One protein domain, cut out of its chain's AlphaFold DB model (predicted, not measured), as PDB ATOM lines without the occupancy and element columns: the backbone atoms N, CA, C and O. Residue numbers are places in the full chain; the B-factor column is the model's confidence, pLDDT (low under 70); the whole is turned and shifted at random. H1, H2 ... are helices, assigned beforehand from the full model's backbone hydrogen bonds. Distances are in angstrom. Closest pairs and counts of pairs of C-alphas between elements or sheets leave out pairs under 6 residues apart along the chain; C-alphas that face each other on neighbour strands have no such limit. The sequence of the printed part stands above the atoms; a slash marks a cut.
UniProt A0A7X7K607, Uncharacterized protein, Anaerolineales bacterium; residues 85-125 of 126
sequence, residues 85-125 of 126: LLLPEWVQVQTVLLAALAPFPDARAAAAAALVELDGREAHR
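This is residues 85 to 125 of the 126 residues of an uncharacterized protein of Anaerolineales bacterium (UniProt A0A7X7K607). Two helices, the longer H2 and the shorter H1, meet near a tight link and spread from it as an open, flat V. Their far ends stand free, with residues 85 to 96 at one tip and residues 112 to 125 at the other. The 41 printed residues hold two named helices, H1 then H2, and no named strand; the class is all helix. The whole is loose, with a radius of gyration of the C-alphas of 12.3 A, and spans 33 by 28 by 6 A.

H2, residues 105 to 123, and H1, residues 88 to 100, are close but not clearly touching. Their closest C-alphas, those of Leu 98 and Arg 108, are 7.9 A apart. They run opposite ways at a steep tilt of 41 degrees. In both helices every O i to N i+4 pair is within hydrogen-bond range.

H2 measures 27.5 A from C-alpha 105 at (140.893, 98.357, 87.250) to C-alpha 123 at (144.751, 117.147, 106.986). H1 measures 18.5 A and begins with C-alpha 88 at (123.171, 116.945, 92.581).

The two C-alphas farthest apart, those of Pro 103 and Arg 125, are 35.2 A apart. The printed part has no cut. Residues 85 to 86 and 121 to 125 have pLDDT under 70.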
ATOM      1  N   LEU A  85     129.809 119.150  97.861       58.44
ATOM      2  CA  LEU A  85     129.634 117.698  97.904       58.44
ATOM      3  C   LEU A  85     128.164 117.250  97.834       58.44
ATOM      4  O   LEU A  85     127.905 116.089  97.530       58.44
ATOM      5  N   LEU A  86     127.205 118.146  98.100       60.56
ATOM      6  CA  LEU A  86     125.764 117.859  98.078       60.56
ATOM      7  C   LEU A  86     125.053 118.392  96.828       60.56
ATOM      8  O   LEU A  86     123.846 118.194  96.691       60.56
ATOM      9  N   LEU A  87     125.772 119.059  95.922       74.38
ATOM     10  CA  LEU A  87     125.203 119.504  94.653       74.38
ATOM     11  C   LEU A  87     124.855 118.270  93.804       74.38
ATOM     12  O   LEU A  87     125.745 117.459  93.520       74.38
ATOM     13  N   PRO A  88     123.586 118.091  93.390       72.38
ATOM     14  CA  PRO A  88     123.171 116.945  92.581       72.38
ATOM     15  C   PRO A  88     124.006 116.773  91.307       72.38
ATOM     16  O   PRO A  88     124.256 115.648  90.875       72.38
ATOM     17  N   GLU A  89     124.479 117.877  90.725       78.44
ATOM     18  CA  GLU A  89     125.336 117.891  89.542       78.44
ATOM     19  C   GLU A  89     126.711 117.268  89.827       78.44
ATOM     20  O   GLU A  89     127.247 116.535  88.997       78.44
ATOM     21  N   TRP A  90     127.268 117.491  91.022       80.75
ATOM     22  CA  TRP A  90     128.551 116.912  91.424       80.75
ATOM     23  C   TRP A  90     128.460 115.393  91.614       80.75
ATOM     24  O   TRP A  90     129.311 114.641  91.133       80.75
ATOM     25  N   VAL A  91     127.373 114.923  92.230       80.94
ATOM     26  CA  VAL A  91     127.099 113.485  92.392       80.94
ATOM     27  C   VAL A  91     126.969 112.792  91.027       80.94
ATOM     28  O   VAL A  91     127.470 111.678  90.840       80.94
ATOM     29  N   GLN A  92     126.350 113.453  90.041       85.75
ATOM     30  CA  GLN A  92     126.257 112.935  88.671       85.75
ATOM     31  C   GLN A  92     127.635 112.802  88.015       85.75
ATOM     32  O   GLN A  92     127.929 111.756  87.434       85.75
ATOM     33  N   VAL A  93     128.504 113.810  88.154       87.50
ATOM     34  CA  VAL A  93     129.883 113.757  87.640       87.50
ATOM     35  C   VAL A  93     130.645 112.581  88.250       87.50
ATOM     36  O   VAL A  93     131.236 111.793  87.511       87.50
ATOM     37  N   GLN A  94     130.584 112.407  89.574       84.94
ATOM     38  CA  GLN A  94     131.248 111.292  90.254       84.94
ATOM     39  C   GLN A  94     130.725 109.934  89.765       84.94
ATOM     40  O   GLN A  94     131.508 109.018  89.514       84.94
ATOM     41  N   THR A  95     129.410 109.812  89.578       86.81
ATOM     42  CA  THR A  95     128.777 108.577  89.093       86.81
ATOM     43  C   THR A  95     129.252 108.219  87.685       86.81
ATOM     44  O   THR A  95     129.654 107.080  87.440       86.81
ATOM     45  N   VAL A  96     129.258 109.189  86.764       92.69
ATOM     46  CA  VAL A  96     129.719 108.988  85.380       92.69
ATOM     47  C   VAL A  96     131.208 108.649  85.342       92.69
ATOM     48  O   VAL A  96     131.607 107.730  84.626       92.69
ATOM     49  N   LEU A  97     132.028 109.338  86.139       88.88
ATOM     50  CA  LEU A  97     133.466 109.091  86.224       88.88
ATOM     51  C   LEU A  97     133.766 107.667  86.720       88.88
ATOM     52  O   LEU A  97     134.554 106.948  86.106       88.88
ATOM     53  N   LEU A  98     133.113 107.232  87.803       88.25
ATOM     54  CA  LEU A  98     133.298 105.888  88.356       88.25
ATOM     55  C   LEU A  98     132.807 104.798  87.397       88.25
ATOM     56  O   LEU A  98     133.465 103.765  87.264       88.25
ATOM     57  N   ALA A  99     131.698 105.036  86.690       91.44
ATOM     58  CA  ALA A  99     131.203 104.127  85.660       91.44
ATOM     59  C   ALA A  99     132.179 104.012  84.476       91.44
ATOM     60  O   ALA A  99     132.464 102.905  84.021       91.44
ATOM     61  N   ALA A 100     132.750 105.131  84.018       93.50
ATOM     62  CA  ALA A 100     133.741 105.147  82.941       93.50
ATOM     63  C   ALA A 100     135.045 104.420  83.323       93.50
ATOM     64  O   ALA A 100     135.681 103.800  82.472       93.50
ATOM     65  N   LEU A 101     135.424 104.449  84.605       93.19
ATOM     66  CA  LEU A 101     136.591 103.739  85.138       93.19
ATOM     67  C   LEU A 101     136.326 102.256  85.447       93.19
ATOM     68  O   LEU A 101     137.266 101.517  85.742       93.19
ATOM     69  N   ALA A 102     135.076 101.782  85.386       90.94
ATOM     70  CA  ALA A 102     134.732 100.399  85.725       90.94
ATOM     71  C   ALA A 102     135.522  99.340  84.921       90.94
ATOM     72  O   ALA A 102     136.014  98.396  85.554       90.94
ATOM     73  N   PRO A 103     135.726  99.494  83.593       95.81
ATOM     74  CA  PRO A 103     136.483  98.534  82.784       95.81
ATOM     75  C   PRO A 103     138.005  98.577  83.003       95.81
ATOM     76  O   PRO A 103     138.699  97.668  82.554       95.81
ATOM     77  N   PHE A 104     138.534  99.609  83.672       94.81
ATOM     78  CA  PHE A 104     139.972  99.870  83.808       94.81
ATOM     79  C   PHE A 104     140.409  99.778  85.284       94.81
ATOM     80  O   PHE A 104     140.534 100.803  85.961       94.81
ATOM     81  N   PRO A 105     140.631  98.562  85.823       89.94
ATOM     82  CA  PRO A 105     140.893  98.357  87.250       89.94
ATOM     83  C   PRO A 105     142.154  99.075  87.748       89.94
ATOM     84  O   PRO A 105     142.118  99.662  88.828       89.94
ATOM     85  N   ASP A 106     143.221  99.104  86.946       91.19
ATOM     86  CA  ASP A 106     144.474  99.782  87.304       91.19
ATOM     87  C   ASP A 106     144.298 101.306  87.366       91.19
ATOM     88  O   ASP A 106     144.773 101.958  88.297       91.19
ATOM     89  N   ALA A 107     143.538 101.884  86.427       91.19
ATOM     90  CA  ALA A 107     143.221 103.312  86.421       91.19
ATOM     91  C   ALA A 107     142.344 103.703  87.621       91.19
ATOM     92  O   ALA A 107     142.559 104.746  88.241       91.19
ATOM     93  N   ARG A 108     141.389 102.843  87.997       89.25
ATOM     94  CA  ARG A 108     140.565 103.028  89.197       89.25
ATOM     95  C   ARG A 108     141.408 102.993  90.476       89.25
ATOM     96  O   ARG A 108     141.200 103.828  91.352       89.25
ATOM     97  N   ALA A 109     142.356 102.061  90.579       88.81
ATOM     98  CA  ALA A 109     143.263 101.971  91.724       88.81
ATOM     99  C   ALA A 109     144.175 103.206  91.831       88.81
ATOM    100  O   ALA A 109     144.317 103.770  92.915       88.81
ATOM    101  N   ALA A 110     144.724 103.672  90.705       91.25
ATOM    102  CA  ALA A 110     145.542 104.882  90.656       91.25
ATOM    103  C   ALA A 110     144.754 106.137  91.074       91.25
ATOM    104  O   ALA A 110     145.244 106.937  91.870       91.25
ATOM    105  N   ALA A 111     143.515 106.287  90.594       87.94
ATOM    106  CA  ALA A 111     142.644 107.398  90.976       87.94
ATOM    107  C   ALA A 111     142.304 107.379  92.477       87.94
ATOM    108  O   ALA A 111     142.359 108.417  93.132       87.94
ATOM    109  N   ALA A 112     142.004 106.204  93.041       86.75
ATOM    110  CA  ALA A 112     141.736 106.061  94.471       86.75
ATOM    111  C   ALA A 112     142.960 106.427  95.330       86.75
ATOM    112  O   ALA A 112     142.822 107.163  96.304       86.75
ATOM    113  N   ALA A 113     144.155 105.969  94.945       88.06
ATOM    114  CA  ALA A 113     145.393 106.306  95.646       88.06
ATOM    115  C   ALA A 113     145.668 107.822  95.636       88.06
ATOM    116  O   ALA A 113     145.992 108.392  96.675       88.06
ATOM    117  N   ALA A 114     145.468 108.482  94.491       89.00
ATOM    118  CA  ALA A 114     145.645 109.928  94.364       89.00
ATOM    119  C   ALA A 114     144.656 110.733  95.232       89.00
ATOM    120  O   ALA A 114     145.034 111.757  95.799       89.00
ATOM    121  N   LEU A 115     143.407 110.269  95.361       86.06
ATOM    122  CA  LEU A 115     142.400 110.910  96.217       86.06
ATOM    123  C   LEU A 115     142.733 110.770  97.709       86.06
ATOM    124  O   LEU A 115     142.605 111.741  98.447       86.06
ATOM    125  N   VAL A 116     143.211 109.599  98.144       83.94
ATOM    126  CA  VAL A 116     143.664 109.381  99.533       83.94
ATOM    127  C   VAL A 116     144.875 110.255  99.865       83.94
ATOM    128  O   VAL A 116     144.960 110.818 100.954       83.94
ATOM    129  N   GLU A 117     145.812 110.402  98.928       85.69
ATOM    130  CA  GLU A 117     146.968 111.277  99.116       85.69
ATOM    131  C   GLU A 117     146.552 112.751  99.234       85.69
ATOM    132  O   GLU A 117     147.096 113.481 100.063       85.69
ATOM    133  N   LEU A 118     145.578 113.193  98.432       79.69
ATOM    134  CA  LEU A 118     145.045 114.551  98.503       79.69
ATOM    135  C   LEU A 118     144.412 114.840  99.873       79.69
ATOM    136  O   LEU A 118     144.754 115.853 100.480       79.69
ATOM    137  N   ASP A 119     143.577 113.927 100.374       73.62
ATOM    138  CA  ASP A 119     142.925 114.033 101.689       73.62
ATOM    139  C   ASP A 119     143.961 114.129 102.829       73.62
ATOM    140  O   ASP A 119     143.894 115.000 103.699       73.62
ATOM    141  N   GLY A 120     145.026 113.320 102.760       72.81
ATOM    142  CA  GLY A 120     146.142 113.389 103.707       72.81
ATOM    143  C   GLY A 120     146.913 114.718 103.674       72.81
ATOM    144  O   GLY A 120     147.366 115.194 104.715       72.81
ATOM    145  N   ARG A 121     147.059 115.361 102.505       68.56
ATOM    146  CA  ARG A 121     147.725 116.675 102.391       68.56
ATOM    147  C   ARG A 121     146.886 117.814 102.967       68.56
ATOM    148  O   ARG A 121     147.460 118.773 103.482       68.56
ATOM    149  N   GLU A 122     145.562 117.732 102.871       56.66
ATOM    150  CA  GLU A 122     144.659 118.725 103.461       56.66
ATOM    151  C   GLU A 122     144.637 118.616 104.994       56.66
ATOM    152  O   GLU A 122     144.716 119.640 105.673       56.66
ATOM    153  N   ALA A 123     144.687 117.397 105.542       55.97
ATOM    154  CA  ALA A 123     144.751 117.147 106.986       55.97
ATOM    155  C   ALA A 123     146.014 117.703 107.683       55.97
ATOM    156  O   ALA A 123     145.993 117.949 108.885       55.97
ATOM    157  N   HIS A 124     147.111 117.918 106.951       51.16
ATOM    158  CA  HIS A 124     148.351 118.499 107.486       51.16
ATOM    159  C   HIS A 124     148.436 120.032 107.369       51.16
ATOM    160  O   HIS A 124     149.410 120.620 107.839       51.16
ATOM    161  N   ARG A 125     147.466 120.684 106.712       47.91
ATOM    162  CA  ARG A 125     147.456 122.141 106.481       47.91
ATOM    163  C   ARG A 125     146.489 122.903 107.409       47.91
ATOM    164  O   ARG A 125     146.532 124.132 107.410       47.91
TER     165      ARG A 125